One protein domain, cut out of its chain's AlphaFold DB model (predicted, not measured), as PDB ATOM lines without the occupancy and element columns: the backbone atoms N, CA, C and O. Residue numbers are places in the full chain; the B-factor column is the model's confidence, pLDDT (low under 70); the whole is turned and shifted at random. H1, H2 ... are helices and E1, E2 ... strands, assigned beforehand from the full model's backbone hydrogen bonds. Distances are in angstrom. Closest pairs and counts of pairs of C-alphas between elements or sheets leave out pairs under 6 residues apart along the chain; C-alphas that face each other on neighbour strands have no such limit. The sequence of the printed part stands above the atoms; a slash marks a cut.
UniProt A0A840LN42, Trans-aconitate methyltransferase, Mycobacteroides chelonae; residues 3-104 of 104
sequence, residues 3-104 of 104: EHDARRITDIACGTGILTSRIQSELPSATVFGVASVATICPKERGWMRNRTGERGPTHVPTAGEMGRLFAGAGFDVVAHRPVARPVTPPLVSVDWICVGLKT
ATOM      1  N   GLU A   3      49.854 -38.266 -32.652       82.38
ATOM      2  CA  GLU A   3      50.831 -37.911 -33.693       82.38
ATOM      3  C   GLU A   3      50.336 -36.825 -34.657       82.38
ATOM      4  O   GLU A   3      51.135 -36.167 -35.308       82.38
ATOM      5  N   HIS A   4      49.018 -36.624 -34.739       81.75
ATOM      6  CA  HIS A   4      48.404 -35.615 -35.599       81.75
ATOM      7  C   HIS A   4      47.969 -34.360 -34.827       81.75
ATOM      8  O   HIS A   4      47.261 -33.539 -35.401       81.75
ATOM      9  N   ASP A   5      48.333 -34.236 -33.541       81.31
ATOM     10  CA  ASP A   5      47.932 -33.135 -32.648       81.31
ATOM     11  C   ASP A   5      46.431 -32.798 -32.754       81.31
ATOM     12  O   ASP A   5      46.012 -31.651 -32.900       81.31
ATOM     13  N   ALA A   6      45.580 -33.829 -32.757       81.88
ATOM     14  CA  ALA A   6      44.142 -33.628 -32.879       81.88
ATOM     15  C   ALA A   6      43.601 -32.936 -31.617       81.88
ATOM     16  O   ALA A   6      43.457 -33.559 -30.569       81.88
ATOM     17  N   ARG A   7      43.275 -31.642 -31.725       88.12
ATOM     18  CA  ARG A   7      42.804 -30.826 -30.586       88.12
ATOM     19  C   ARG A   7      41.295 -30.902 -30.349       88.12
ATOM     20  O   ARG A   7      40.826 -30.546 -29.272       88.12
ATOM     21  N   ARG A   8      40.525 -31.339 -31.349       89.06
ATOM     22  CA  ARG A   8      39.063 -31.486 -31.281       89.06
ATOM     23  C   ARG A   8      38.643 -32.792 -31.925       89.06
ATOM     24  O   ARG A   8      39.062 -33.086 -33.044       89.06
ATOM     25  N   ILE A   9      37.828 -33.555 -31.210       87.69
ATOM     26  CA  ILE A   9      37.411 -34.899 -31.605       87.69
ATOM     27  C   ILE A   9      35.902 -35.008 -31.416       87.69
ATOM     28  O   ILE A   9      35.362 -34.546 -30.413       87.69
ATOM     29  N   THR A  10      35.219 -35.618 -32.380       90.69
ATOM     30  CA  THR A  10      33.767 -35.800 -32.350       90.69
ATOM     31  C   THR A  10      33.427 -37.272 -32.543       90.69
ATOM     32  O   THR A  10      33.749 -37.845 -33.581       90.69
ATOM     33  N   ASP A  11      32.777 -37.865 -31.543       86.31
ATOM     34  CA  ASP A  11      32.280 -39.242 -31.548       86.31
ATOM     35  C   ASP A  11      30.807 -39.246 -31.984       86.31
ATOM     36  O   ASP A  11      29.917 -38.809 -31.250       86.31
ATOM     37  N   ILE A  12      30.551 -39.661 -33.226       87.31
ATOM     38  CA  ILE A  12      29.211 -39.647 -33.822       87.31
ATOM     39  C   ILE A  12      28.492 -40.946 -33.469       87.31
ATOM     40  O   ILE A  12      29.025 -42.029 -33.681       87.31
ATOM     41  N   ALA A  13      27.247 -40.823 -33.004       84.62
ATOM     42  CA  ALA A  13      26.466 -41.930 -32.456       84.62
ATOM     43  C   ALA A  13      27.153 -42.565 -31.235       84.62
ATOM     44  O   ALA A  13      27.154 -43.784 -31.070       84.62
ATOM     45  N   CYS A  14      27.683 -41.719 -30.344       84.19
ATOM     46  CA  CYS A  14      28.512 -42.117 -29.200       84.19
ATOM     47  C   CYS A  14      27.823 -43.048 -28.180       84.19
ATOM     48  O   CYS A  14      28.469 -43.537 -27.254       84.19
ATOM     49  N   GLY A  15      26.514 -43.293 -28.313       83.94
ATOM     50  CA  GLY A  15      25.755 -44.202 -27.458       83.94
ATOM     51  C   GLY A  15      25.914 -43.854 -25.978       83.94
ATOM     52  O   GLY A  15      25.578 -42.754 -25.547       83.94
ATOM     53  N   THR A  16      26.458 -44.790 -25.198       83.56
ATOM     54  CA  THR A  16      26.731 -44.613 -23.761       83.56
ATOM     55  C   THR A  16      27.907 -43.677 -23.463       83.56
ATOM     56  O   THR A  16      28.023 -43.193 -22.338       83.56
ATOM     57  N   GLY A  17      28.761 -43.394 -24.450       83.25
ATOM     58  CA  GLY A  17      29.923 -42.514 -24.319       83.25
ATOM     59  C   GLY A  17      31.199 -43.200 -23.818       83.25
ATOM     60  O   GLY A  17      32.170 -42.511 -23.534       83.25
ATOM     61  N   ILE A  18      31.246 -44.537 -23.732       89.94
ATOM     62  CA  ILE A  18      32.439 -45.272 -23.254       89.94
ATOM     63  C   ILE A  18      33.678 -44.947 -24.102       89.94
ATOM     64  O   ILE A  18      34.763 -44.723 -23.560       89.94
ATOM     65  N   LEU A  19      33.520 -44.898 -25.428       87.25
ATOM     66  CA  LEU A  19      34.606 -44.543 -26.340       87.25
ATOM     67  C   LEU A  19      35.041 -43.088 -26.135       87.25
ATOM     68  O   LEU A  19      36.231 -42.835 -25.955       87.25
ATOM     69  N   THR A  20      34.082 -42.159 -26.079       86.81
ATOM     70  CA  THR A  20      34.313 -40.739 -25.764       86.81
ATOM     71  C   THR A  20      35.151 -40.575 -24.485       86.81
ATOM     72  O   THR A  20      36.203 -39.935 -24.519       86.81
ATOM     73  N   SER A  21      34.763 -41.225 -23.379       87.38
ATOM     74  CA  SER A  21      35.499 -41.153 -22.107       87.38
ATOM     75  C   SER A  21      36.915 -41.717 -22.213       87.38
ATOM     76  O   SER A  21      37.851 -41.171 -21.626       87.38
ATOM     77  N   ARG A  22      37.100 -42.794 -22.983       90.12
ATOM     78  CA  ARG A  22      38.420 -43.397 -23.166       90.12
ATOM     79  C   ARG A  22      39.346 -42.498 -23.979       90.12
ATOM     80  O   ARG A  22      40.479 -42.277 -23.554       90.12
ATOM     81  N   ILE A  23      38.852 -41.912 -25.067       87.38
ATOM     82  CA  ILE A  23      39.613 -40.939 -25.861       87.38
ATOM     83  C   ILE A  23      40.007 -39.741 -24.991       87.38
ATOM     84  O   ILE A  23      41.161 -39.329 -25.046       87.38
ATOM     85  N   GLN A  24      39.108 -39.225 -24.146       88.44
ATOM     86  CA  GLN A  24      39.423 -38.111 -23.243       88.44
ATOM     87  C   GLN A  24      40.519 -38.477 -22.227       88.44
ATOM     88  O   GLN A  24      41.401 -37.664 -21.953       88.44
ATOM     89  N   SER A  25      40.493 -39.706 -21.694       89.12
ATOM     90  CA  SER A  25      41.528 -40.194 -20.770       89.12
ATOM     91  C   SER A  25      42.894 -40.350 -21.444       89.12
ATOM     92  O   SER A  25      43.928 -40.055 -20.845       89.12
ATOM     93  N   GLU A  26      42.911 -40.775 -22.709       90.06
ATOM     94  CA  GLU A  26      44.142 -40.911 -23.474       90.06
ATOM     95  C   GLU A  26      44.625 -39.550 -23.987       90.06
ATOM     96  O   GLU A  26      45.822 -39.295 -24.007       90.06
ATOM     97  N   LEU A  27      43.748 -38.613 -24.329       88.94
ATOM     98  CA  LEU A  27      44.114 -37.321 -24.907       88.94
ATOM     99  C   LEU A  27      43.634 -36.155 -24.029       88.94
ATOM    100  O   LEU A  27      42.723 -35.436 -24.432       88.94
ATOM    101  N   PRO A  28      44.266 -35.891 -22.867       84.00
ATOM    102  CA  PRO A  28      43.814 -34.841 -21.952       84.00
ATOM    103  C   PRO A  28      43.815 -33.434 -22.562       84.00
ATOM    104  O   PRO A  28      43.061 -32.571 -22.128       84.00
ATOM    105  N   SER A  29      44.677 -33.189 -23.554       86.44
ATOM    106  CA  SER A  29      44.771 -31.913 -24.271       86.44
ATOM    107  C   SER A  29      43.736 -31.751 -25.388       86.44
ATOM    108  O   SER A  29      43.586 -30.646 -25.914       86.44
ATOM    109  N   ALA A  30      43.044 -32.826 -25.770       85.88
ATOM    110  CA  ALA A  30      41.988 -32.784 -26.767       85.88
ATOM    111  C   ALA A  30      40.634 -32.559 -26.090       85.88
ATOM    112  O   ALA A  30      40.350 -33.116 -25.030       85.88
ATOM    113  N   THR A  31      39.780 -31.767 -26.731       88.75
ATOM    114  CA  THR A  31      38.367 -31.684 -26.358       88.75
ATOM    115  C   THR A  31      37.590 -32.722 -27.155       88.75
ATOM    116  O   THR A  31      37.572 -32.666 -28.393       88.75
ATOM    117  N   VAL A  32      36.968 -33.670 -26.458       88.00
ATOM    118  CA  VAL A  32      36.157 -34.725 -27.069       88.00
ATOM    119  C   VAL A  32      34.680 -34.419 -26.843       88.00
ATOM    120  O   VAL A  32      34.272 -34.096 -25.736       88.00
ATOM    121  N   PHE A  33      33.879 -34.525 -27.900       88.31
ATOM    122  CA  PHE A  33      32.430 -34.357 -27.838       88.31
ATOM    123  C   PHE A  33      31.742 -35.625 -28.340       88.31
ATOM    124  O   PHE A  33      32.036 -36.092 -29.443       88.31
ATOM    125  N   GLY A  34      30.793 -36.144 -27.572       88.06
ATOM    126  CA  GLY A  34      29.819 -37.124 -28.032       88.06
ATOM    127  C   GLY A  34      28.661 -36.438 -28.756       88.06
ATOM    128  O   GLY A  34      28.152 -35.415 -28.298       88.06
ATOM    129  N   VAL A  35      28.228 -36.993 -29.887       92.38
ATOM    130  CA  VAL A  35      27.110 -36.468 -30.681       92.38
ATOM    131  C   VAL A  35      26.081 -37.556 -30.915       92.38
ATOM    132  O   VAL A  35      26.396 -38.634 -31.425       92.38
ATOM    133  N   ALA A  36      24.822 -37.241 -30.629       91.94
ATOM    134  CA  ALA A  36      23.679 -38.040 -31.042       91.94
ATOM    135  C   ALA A  36      22.770 -37.210 -31.951       91.94
ATOM    136  O   ALA A  36      22.500 -36.039 -31.683       91.94
ATOM    137  N   SER A  37      22.278 -37.820 -33.028       90.88
ATOM    138  CA  SER A  37      21.291 -37.200 -33.905       90.88
ATOM    139  C   SER A  37      20.178 -38.177 -34.244       90.88
ATOM    140  O   SER A  37      20.431 -39.335 -34.563       90.88
ATOM    141  N   VAL A  38      18.940 -37.693 -34.168       88.50
ATOM    142  CA  VAL A  38      17.734 -38.449 -34.505       88.50
ATOM    143  C   VAL A  38      16.942 -37.648 -35.526       88.50
ATOM    144  O   VAL A  38      16.561 -36.504 -35.266       88.50
ATOM    145  N   ALA A  39      16.684 -38.260 -36.682       85.50
ATOM    146  CA  ALA A  39      15.789 -37.727 -37.696       85.50
ATOM    147  C   ALA A  39      14.430 -38.433 -37.603       85.50
ATOM    148  O   ALA A  39      14.365 -39.662 -37.589       85.50
ATOM    149  N   THR A  40      13.346 -37.663 -37.541       78.12
ATOM    150  CA  THR A  40      11.979 -38.189 -37.533       78.12
ATOM    151  C   THR A  40      11.276 -37.836 -38.832       78.12
ATOM    152  O   THR A  40      11.251 -36.678 -39.245       78.12
ATOM    153  N   ILE A  41      10.676 -38.840 -39.471       76.88
ATOM    154  CA  ILE A  41       9.883 -38.645 -40.684       76.88
ATOM    155  C   ILE A  41       8.452 -38.290 -40.277       76.88
ATOM    156  O   ILE A  41       7.777 -39.078 -39.610       76.88
ATOM    157  N   CYS A  42       7.970 -37.102 -40.661       69.38
ATOM    158  CA  CYS A  42       6.605 -36.663 -40.343       69.38
ATOM    159  C   CYS A  42       5.776 -36.395 -41.610       69.38
ATOM    160  O   CYS A  42       5.850 -35.291 -42.153       69.38
ATOM    161  N   PRO A  43       4.953 -37.356 -42.074       62.72
ATOM    162  CA  PRO A  43       4.060 -37.155 -43.217       62.72
ATOM    163  C   PRO A  43       3.101 -35.975 -42.992       62.72
ATOM    164  O   PRO A  43       2.544 -35.824 -41.902       62.72
ATOM    165  N   LYS A  44       2.875 -35.148 -44.021       56.22
ATOM    166  CA  LYS A  44       2.035 -33.931 -43.949       56.22
ATOM    167  C   LYS A  44       0.576 -34.215 -43.550       56.22
ATOM    168  O   LYS A  44      -0.047 -33.401 -42.873       56.22
ATOM    169  N   GLU A  45       0.056 -35.399 -43.878       54.78
ATOM    170  CA  GLU A  45      -1.302 -35.859 -43.526       54.78
ATOM    171  C   GLU A  45      -1.514 -36.057 -42.011       54.78
ATOM    172  O   GLU A  45      -2.641 -36.195 -41.528       54.78
ATOM    173  N   ARG A  46      -0.440 -36.005 -41.212       54.62
ATOM    174  CA  ARG A  46      -0.499 -36.227 -39.761       54.62
ATOM    175  C   ARG A  46      -1.131 -35.078 -38.974       54.62
ATOM    176  O   ARG A  46      -1.382 -35.253 -37.785       54.62
ATOM    177  N   GLY A  47      -1.456 -33.947 -39.608       54.53
ATOM    178  CA  GLY A  47      -2.231 -32.873 -38.973       54.53
ATOM    179  C   GLY A  47      -3.582 -33.353 -38.420       54.53
ATOM    180  O   GLY A  47      -3.973 -32.940 -37.333       54.53
ATOM    181  N   TRP A  48      -4.249 -34.287 -39.112       52.41
ATOM    182  CA  TRP A  48      -5.532 -34.875 -38.684       52.41
ATOM    183  C   TRP A  48      -5.366 -36.184 -37.893       52.41
ATOM    184  O   TRP A  48      -6.253 -36.580 -37.140       52.41
ATOM    185  N   MET A  49      -4.218 -36.857 -38.029       50.56
ATOM    186  CA  MET A  49      -3.947 -38.165 -37.414       50.56
ATOM    187  C   MET A  49      -3.143 -38.082 -36.105       50.56
ATOM    188  O   MET A  49      -2.926 -39.100 -35.451       50.56
ATOM    189  N   ARG A  50      -2.743 -36.874 -35.676       52.75
ATOM    190  CA  ARG A  50      -1.989 -36.629 -34.431       52.75
ATOM    191  C   ARG A  50      -2.708 -37.132 -33.172       52.75
ATOM    192  O   ARG A  50      -2.044 -37.478 -32.207       52.75
ATOM    193  N   ASN A  51      -4.039 -37.231 -33.214       50.88
ATOM    194  CA  ASN A  51      -4.871 -37.758 -32.125       50.88
ATOM    195  C   ASN A  51      -5.142 -39.275 -32.195       50.88
ATOM    196  O   ASN A  51      -5.802 -39.799 -31.304       50.88
ATOM    197  N   ARG A  52      -4.692 -39.988 -33.242       47.41
ATOM    198  CA  ARG A  52      -4.992 -41.426 -33.433       47.41
ATOM    199  C   ARG A  52      -3.841 -42.370 -33.093       47.41
ATOM    200  O   ARG A  52      -4.053 -43.572 -32.994       47.41
ATOM    201  N   THR A  53      -2.653 -41.835 -32.850       50.28
ATOM    202  CA  THR A  53      -1.506 -42.577 -32.321       50.28
ATOM    203  C   THR A  53      -1.207 -42.044 -30.926       50.28
ATOM    204  O   THR A  53      -0.451 -41.086 -30.778       50.28
ATOM    205  N   GLY A  54      -1.854 -42.616 -29.908       51.06
ATOM    206  CA  GLY A  54      -1.529 -42.320 -28.510       51.06
ATOM    207  C   GLY A  54      -0.075 -42.676 -28.170       51.06
ATOM    208  O   GLY A  54       0.630 -43.285 -28.975       51.06
ATOM    209  N   GLU A  55       0.353 -42.354 -26.950       54.84
ATOM    210  CA  GLU A  55       1.704 -42.579 -26.387       54.84
ATOM    211  C   GLU A  55       2.216 -44.039 -26.466       54.84
ATOM    212  O   GLU A  55       3.363 -44.318 -26.139       54.84
ATOM    213  N   ARG A  56       1.377 -44.988 -26.904       55.53
ATOM    214  CA  ARG A  56       1.672 -46.426 -27.033       55.53
ATOM    215  C   ARG A  56       1.446 -46.988 -28.441       55.53
ATOM    216  O   ARG A  56       1.437 -48.202 -28.623       55.53
ATOM    217  N   GLY A  57       1.209 -46.131 -29.435       59.34
ATOM    218  CA  GLY A  57       1.110 -46.566 -30.828       59.34
ATOM    219  C   GLY A  57       2.476 -47.013 -31.371       59.34
ATOM    220  O   GLY A  57       3.490 -46.422 -31.000       59.34
ATOM    221  N   PRO A  58       2.532 -47.992 -32.293       54.56
ATOM    222  CA  PRO A  58       3.790 -48.503 -32.862       54.56
ATOM    223  C   PRO A  58       4.583 -47.444 -33.649       54.56
ATOM    224  O   PRO A  58       5.748 -47.648 -33.973       54.56
ATOM    225  N   THR A  59       3.957 -46.305 -33.948       65.06
ATOM    226  CA  THR A  59       4.527 -45.162 -34.668       65.06
ATOM    227  C   THR A  59       4.462 -43.878 -33.835       65.06
ATOM    228  O   THR A  59       4.184 -42.799 -34.362       65.06
ATOM    229  N   HIS A  60       4.680 -43.973 -32.516       71.94
ATOM    230  CA  HIS A  60       4.772 -42.787 -31.664       71.94
ATOM    231  C   HIS A  60       5.944 -41.903 -32.113       71.94
ATOM    232  O   HIS A  60       7.103 -42.314 -32.099       71.94
ATOM    233  N   VAL A  61       5.621 -40.677 -32.525       71.94
ATOM    234  CA  VAL A  61       6.612 -39.658 -32.862       71.94
ATOM    235  C   VAL A  61       6.637 -38.651 -31.718       71.94
ATOM    236  O   VAL A  61       5.661 -37.906 -31.577       71.94
ATOM    237  N   PRO A  62       7.713 -38.623 -30.917       75.94
ATOM    238  CA  PRO A  62       7.798 -37.747 -29.760       75.94
ATOM    239  C   PRO A  62       7.713 -36.275 -30.173       75.94
ATOM    240  O   PRO A  62       8.229 -35.845 -31.210       75.94
ATOM    241  N   THR A  63       7.049 -35.491 -29.337       77.94
ATOM    242  CA  THR A  63       7.011 -34.031 -29.409       77.94
ATOM    243  C   THR A  63       8.394 -33.428 -29.148       77.94
ATOM    244  O   THR A  63       9.306 -34.083 -28.643       77.94
ATOM    245  N   ALA A  64       8.558 -32.133 -29.433       80.31
ATOM    246  CA  ALA A  64       9.817 -31.439 -29.176       80.31
ATOM    247  C   ALA A  64      10.258 -31.490 -27.706       80.31
ATOM    248  O   ALA A  64      11.437 -31.713 -27.428       80.31
ATOM    249  N   GLY A  65       9.309 -31.353 -26.775       82.69
ATOM    250  CA  GLY A  65       9.581 -31.461 -25.342       82.69
ATOM    251  C   GLY A  65       9.952 -32.881 -24.906       82.69
ATOM    252  O   GLY A  65      10.830 -33.048 -24.066       82.69
ATOM    253  N   GLU A  66       9.332 -33.908 -25.490       85.25
ATOM    254  CA  GLU A  66       9.685 -35.313 -25.223       85.25
ATOM    255  C   GLU A  66      11.067 -35.663 -25.764       85.25
ATOM    256  O   GLU A  66      11.864 -36.248 -25.037       85.25
ATOM    257  N   MET A  67      11.388 -35.234 -26.988       87.94
ATOM    258  CA  MET A  67      12.738 -35.365 -27.544       87.94
ATOM    259  C   MET A  67      13.778 -34.700 -26.642       87.94
ATOM    260  O   MET A  67      14.804 -35.307 -26.349       87.94
ATOM    261  N   GLY A  68      13.484 -33.496 -26.138       89.38
ATOM    262  CA  GLY A  68      14.333 -32.815 -25.161       89.38
ATOM    263  C   GLY A  68      14.583 -33.653 -23.907       89.38
ATOM    264  O   GLY A  68      15.728 -33.821 -23.498       89.38
ATOM    265  N   ARG A  69      13.529 -34.244 -23.333       91.81
ATOM    266  CA  ARG A  69      13.641 -35.108 -22.146       91.81
ATOM    267  C   ARG A  69      14.417 -36.397 -22.412       91.81
ATOM    268  O   ARG A  69      15.196 -36.801 -21.556       91.81
ATOM    269  N   LEU A  70      14.227 -37.031 -23.570       90.12
ATOM    270  CA  LEU A  70      14.952 -38.250 -23.947       90.12
ATOM    271  C   LEU A  70      16.458 -37.992 -24.063       90.12
ATOM    272  O   LEU A  70      17.258 -38.750 -23.519       90.12
ATOM    273  N   PHE A  71      16.841 -36.900 -24.728       92.38
ATOM    274  CA  PHE A  71      18.243 -36.504 -24.856       92.38
ATOM    275  C   PHE A  71      18.847 -36.120 -23.502       92.38
ATOM    276  O   PHE A  71      19.895 -36.653 -23.137       92.38
ATOM    277  N   ALA A  72      18.150 -35.290 -22.719       91.81
ATOM    278  CA  ALA A  72      18.601 -34.903 -21.384       91.81
ATOM    279  C   ALA A  72      18.765 -36.120 -20.456       91.81
ATOM    280  O   ALA A  72      19.770 -36.235 -19.760       91.81
ATOM    281  N   GLY A  73      17.832 -37.078 -20.496       91.12
ATOM    282  CA  GLY A  73      17.913 -38.323 -19.725       91.12
ATOM    283  C   GLY A  73      19.101 -39.215 -20.106       91.12
ATOM    284  O   GLY A  73      19.607 -39.952 -19.265       91.12
ATOM    285  N   ALA A  74      19.591 -39.119 -21.344       88.75
ATOM    286  CA  ALA A  74      20.810 -39.791 -21.802       88.75
ATOM    287  C   ALA A  74      22.101 -38.973 -21.539       88.75
ATOM    288  O   ALA A  74      23.214 -39.424 -21.848       88.75
ATOM    289  N   GLY A  75      21.969 -37.789 -20.934       90.81
ATOM    290  CA  GLY A  75      23.070 -36.879 -20.621       90.81
ATOM    291  C   GLY A  75      23.540 -36.049 -21.814       90.81
ATOM    292  O   GLY A  75      24.723 -35.737 -21.884       90.81
ATOM    293  N   PHE A  76      22.649 -35.753 -22.764       92.62
ATOM    294  CA  PHE A  76      22.925 -34.843 -23.875       92.62
ATOM    295  C   PHE A  76      22.220 -33.504 -23.681       92.62
ATOM    296  O   PHE A  76      21.024 -33.461 -23.381       92.62
ATOM    297  N   ASP A  77      22.925 -32.429 -24.007       93.75
ATOM    298  CA  ASP A  77      22.341 -31.111 -24.208       93.75
ATOM    299  C   ASP A  77      21.847 -30.990 -25.651       93.75
ATOM    300  O   ASP A  77      22.610 -31.154 -26.606       93.75
ATOM    301  N   VAL A  78      20.553 -30.715 -25.835       93.12
ATOM    302  CA  VAL A  78      19.974 -30.523 -27.173       93.12
ATOM    303  C   VAL A  78      20.410 -29.172 -27.728       93.12
ATOM    304  O   VAL A  78      20.019 -28.126 -27.219       93.12
ATOM    305  N   VAL A  79      21.169 -29.199 -28.821       94.12
ATOM    306  CA  VAL A  79      21.702 -27.991 -29.478       94.12
ATOM    307  C   VAL A  79      20.949 -27.616 -30.748       94.12
ATOM    308  O   VAL A  79      21.035 -26.483 -31.215       94.12
ATOM    309  N   ALA A  80      20.194 -28.552 -31.321       91.88
ATOM    310  CA  ALA A  80      19.319 -28.270 -32.446       91.88
ATOM    311  C   ALA A  80      18.097 -29.181 -32.406       91.88
ATOM    312  O   ALA A  80      18.232 -30.396 -32.325       91.88
ATOM    313  N   HIS A  81      16.909 -28.602 -32.544       89.69
ATOM    314  CA  HIS A  81      15.699 -29.332 -32.897       89.69
ATOM    315  C   HIS A  81      14.935 -28.503 -33.925       89.69
ATOM    316  O   HIS A  81      14.347 -27.475 -33.596       89.69
ATOM    317  N   ARG A  82      14.997 -28.903 -35.197       87.06
ATOM    318  CA  ARG A  82      14.452 -28.104 -36.301       87.06
ATOM    319  C   ARG A  82      13.998 -28.967 -37.476       87.06
ATOM    320  O   ARG A  82      14.435 -30.114 -37.580       87.06
ATOM    321  N   PRO A  83      13.197 -28.421 -38.404       84.25
ATOM    322  CA  PRO A  83      12.932 -29.080 -39.672       84.25
ATOM    323  C   PRO A  83      14.229 -29.309 -40.463       84.25
ATOM    324  O   PRO A  83      15.168 -28.496 -40.428       84.25
ATOM    325  N   VAL A  84      14.277 -30.413 -41.201       83.31
ATOM    326  CA  VAL A  84      15.333 -30.691 -42.174       83.31
ATOM    327  C   VAL A  84      15.105 -29.802 -43.394       83.31
ATOM    328  O   VAL A  84      14.062 -29.863 -44.040       83.31
ATOM    329  N   ALA A  85      16.097 -28.975 -43.723       79.69
ATOM    330  CA  ALA A  85      16.062 -28.162 -44.930       79.69
ATOM    331  C   ALA A  85      16.224 -29.071 -46.155       79.69
ATOM    332  O   ALA A  85      17.218 -29.790 -46.272       79.69
ATOM    333  N   ARG A  86      15.247 -29.046 -47.063       73.81
ATOM    334  CA  ARG A  86      15.291 -29.759 -48.344       73.81
ATOM    335  C   ARG A  86      15.345 -28.710 -49.461       73.81
ATOM    336  O   ARG A  86      14.490 -27.829 -49.474       73.81
ATOM    337  N   PRO A  87      16.327 -28.771 -50.379       70.69
ATOM    338  CA  PRO A  87      16.466 -27.779 -51.448       70.69
ATOM    339  C   PRO A  87      15.315 -27.827 -52.466       70.69
ATOM    340  O   PRO A  87      15.010 -26.819 -53.090       70.69
ATOM    341  N   VAL A  88      14.638 -28.973 -52.598       73.25
ATOM    342  CA  VAL A  88      13.399 -29.118 -53.368       73.25
ATOM    343  C   VAL A  88      12.410 -29.892 -52.502       73.25
ATOM    344  O   VAL A  88      12.668 -31.045 -52.152       73.25
ATOM    345  N   THR A  89      11.292 -29.265 -52.137       62.03
ATOM    346  CA  THR A  89      10.214 -29.910 -51.373       62.03
ATOM    347  C   THR A  89       9.086 -30.287 -52.335       62.03
ATOM    348  O   THR A  89       8.285 -29.419 -52.683       62.03
ATOM    349  N   PRO A  90       8.997 -31.546 -52.808       60.66
ATOM    350  CA  PRO A  90       7.829 -31.987 -53.557       60.66
ATOM    351  C   PRO A  90       6.527 -31.765 -52.752       60.66
ATOM    352  O   PRO A  90       6.523 -31.901 -51.529       60.66
ATOM    353  N   PRO A  91       5.393 -31.449 -53.397       56.19
ATOM    354  CA  PRO A  91       4.163 -31.022 -52.712       56.19
ATOM    355  C   PRO A  91       3.521 -32.065 -51.765       56.19
ATOM    356  O   PRO A  91       2.661 -31.697 -50.960       56.19
ATOM    357  N   LEU A  92       3.962 -33.330 -51.818       58.09
ATOM    358  CA  LEU A  92       3.461 -34.464 -51.026       58.09
ATOM    359  C   LEU A  92       4.437 -35.016 -49.964       58.09
ATOM    360  O   LEU A  92       4.088 -35.981 -49.287       58.09
ATOM    361  N   VAL A  93       5.642 -34.460 -49.786       59.97
ATOM    362  CA  VAL A  93       6.612 -35.037 -48.830       59.97
ATOM    363  C   VAL A  93       6.435 -34.556 -47.392       59.97
ATOM    364  O   VAL A  93       6.058 -33.419 -47.108       59.97
ATOM    365  N   SER A  94       6.758 -35.479 -46.491       61.56
ATOM    366  CA  SER A  94       6.952 -35.323 -45.055       61.56
ATOM    367  C   SER A  94       7.820 -34.115 -44.685       61.56
ATOM    368  O   SER A  94       8.831 -33.849 -45.333       61.56
ATOM    369  N   VAL A  95       7.466 -33.418 -43.600       68.81
ATOM    370  CA  VAL A  95       8.372 -32.459 -42.951       68.81
ATOM    371  C   VAL A  95       9.209 -33.241 -41.952       68.81
ATOM    372  O   VAL A  95       8.778 -33.483 -40.827       68.81
ATOM    373  N   ASP A  96      10.388 -33.683 -42.371       79.12
ATOM    374  CA  ASP A  96      11.296 -34.386 -41.469       79.12
ATOM    375  C   ASP A  96      11.866 -33.400 -40.438       79.12
ATOM    376  O   ASP A  96      12.199 -32.259 -40.772       79.12
ATOM    377  N   TRP A  97      11.992 -33.831 -39.185       84.56
ATOM    378  CA  TRP A  97      12.645 -33.059 -38.126       84.56
ATOM    379  C   TRP A  97      13.952 -33.722 -37.737       84.56
ATOM    380  O   TRP A  97      14.051 -34.946 -37.723       84.56
ATOM    381  N   ILE A  98      14.951 -32.917 -37.393       89.44
ATOM    382  CA  ILE A  98      16.220 -33.391 -36.856       89.44
ATOM    383  C   ILE A  98      16.432 -32.810 -35.463       89.44
ATOM    384  O   ILE A  98      16.334 -31.596 -35.263       89.44
ATOM    385  N   CYS A  99      16.716 -33.697 -34.514       91.31
ATOM    386  CA  CYS A  99      17.187 -33.370 -33.176       91.31
ATOM    387  C   CYS A  99      18.666 -33.759 -33.072       91.31
ATOM    388  O   CYS A  99      19.049 -34.850 -33.503       91.31
ATOM    389  N   VAL A 100      19.494 -32.869 -32.536       92.88
ATOM    390  CA  VAL A 100      20.929 -33.069 -32.322       92.88
ATOM    391  C   VAL A 100      21.249 -32.721 -30.879       92.88
ATOM    392  O   VAL A 100      20.885 -31.639 -30.409       92.88
ATOM    393  N   GLY A 101      21.948 -33.625 -30.205       92.75
ATOM    394  CA  GLY A 101      22.456 -33.415 -28.859       92.75
ATOM    395  C   GLY A 101      23.957 -33.616 -28.776       92.75
ATOM    396  O   GLY A 101      24.520 -34.443 -29.499       92.75
ATOM    397  N   LEU A 102      24.578 -32.852 -27.882       93.00
ATOM    398  CA  LEU A 102      25.996 -32.927 -27.562       93.00
ATOM    399  C   LEU A 102      26.188 -33.420 -26.132       93.00
ATOM    400  O   LEU A 102      25.390 -33.109 -25.251       93.00
ATOM    401  N   LYS A 103      27.257 -34.174 -25.919       89.50
ATOM    402  CA  LYS A 103      27.711 -34.633 -24.610       89.50
ATOM    403  C   LYS A 103      29.194 -34.322 -24.489       89.50
ATOM    404  O   LYS A 103      29.968 -34.718 -25.360       89.50
ATOM    405  N   THR A 104      29.564 -33.569 -23.465       83.50
ATOM    406  CA  THR A 104      30.952 -33.179 -23.170       83.50
ATOM    407  C   THR A 104      31.548 -34.069 -22.099       83.50
ATOM    408  O   THR A 104      30.794 -34.393 -21.154       83.50
TER     409      THR A 104
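What this domain is: This is residues 3 to 104 of the 104 residues of the protein "Trans-aconitate methyltransferase" of Mycobacteroides chelonae (UniProt A0A840LN42). A twisted wall of four strands has two helices over one face, H1 over one end and H3 farther along, with the other face bare. Beyond the end of E2 the chain runs out to the small helix H2, at the opposite end of the longest axis from residue 3, and returns to H3 through a loop whose residues 54 to 59 stick out. The printed part has 102 residues, with the named elements in the order E1 H1 E2 H2 H3 E3 E4, three helices and four strands; the sheet is mixed, in the order E1 E2 E4 E3, and the class is mixed, helices and strands. The whole is loose, with a radius of gyration of the C-alphas of 17.5 A, and flat, spanning 55 by 33 by 18 A.

Where its parts are: E1 is residues 8 to 12, 13.0 A long, from C-alpha 8 at (39.063, -31.486, -31.281). H1 is residues 18 to 26, 12.5 A. E2, residues 31 to 40, is 29.4 A long and ends with C-alpha 40 at (11.979, -38.189, -37.533). H2 is residues 46 to 49, 4.6 A. H3 is residues 64 to 73, 14.2 A. E3 is residues 77 to 83, 18.2 A. E4 is residues 97 to 103, 20.3 A, ending with C-alpha 103 at (27.711, -34.633, -24.610).

How they stand to each other: E1 and E2 are parallel at 31 degrees, with N 11 and O 33 at 2.8 A, within hydrogen-bond range. E1, H1 and E2 form a strand-helix-strand unit, two parallel neighbour strands with a helix between, with a right-handed crossover. E2 and E4 are antiparallel at 159 degrees, with N 36 and O 101 at 3.0 A. E3 and E4 form a hairpin, antiparallel at 166 degrees, with N 98 and O 82 at 2.9 A. E2, H2 H3 and E3 form a split strand-helix-strand unit, with E4 between the two strands, and its crossover is right-handed. H1 and H3 lie on the same face of the sheet, making two layers, helices on one face of a sheet. H1, at a height of 9.0 A over the sheet, lies over E2 and only just not over E1, on which 2 of its C-alphas fall; on the local plane it runs along the strands, at 7 degrees to E2. Its closest C-alphas to E2 are those of Gln 24 and Val 32, 6.1 A apart. H3, at a height of 9.4 A, lies over E4 and E3 and runs along the strands, at 24 degrees to E4 on the local plane. Its closest C-alphas to E3 are those of Gly 68 and Val 78, 6.4 A apart. H1 and H3 are apart, and H2 is not on the sheet. In H1 and H3 every O i to N i+4 pair is within hydrogen-bond range; H2 is too short for such a pair.

The domain as a whole: The two C-alphas farthest apart are those of Glu 3 and Trp 48, at 56.7 A. The printed part has no cut. The links H2 to H3, 14 residues, and E3 to E4, 13 residues, are long. The mean pLDDT of the printed part is 79.0, and residues 42 to 59 and 89 to 95 are under 70.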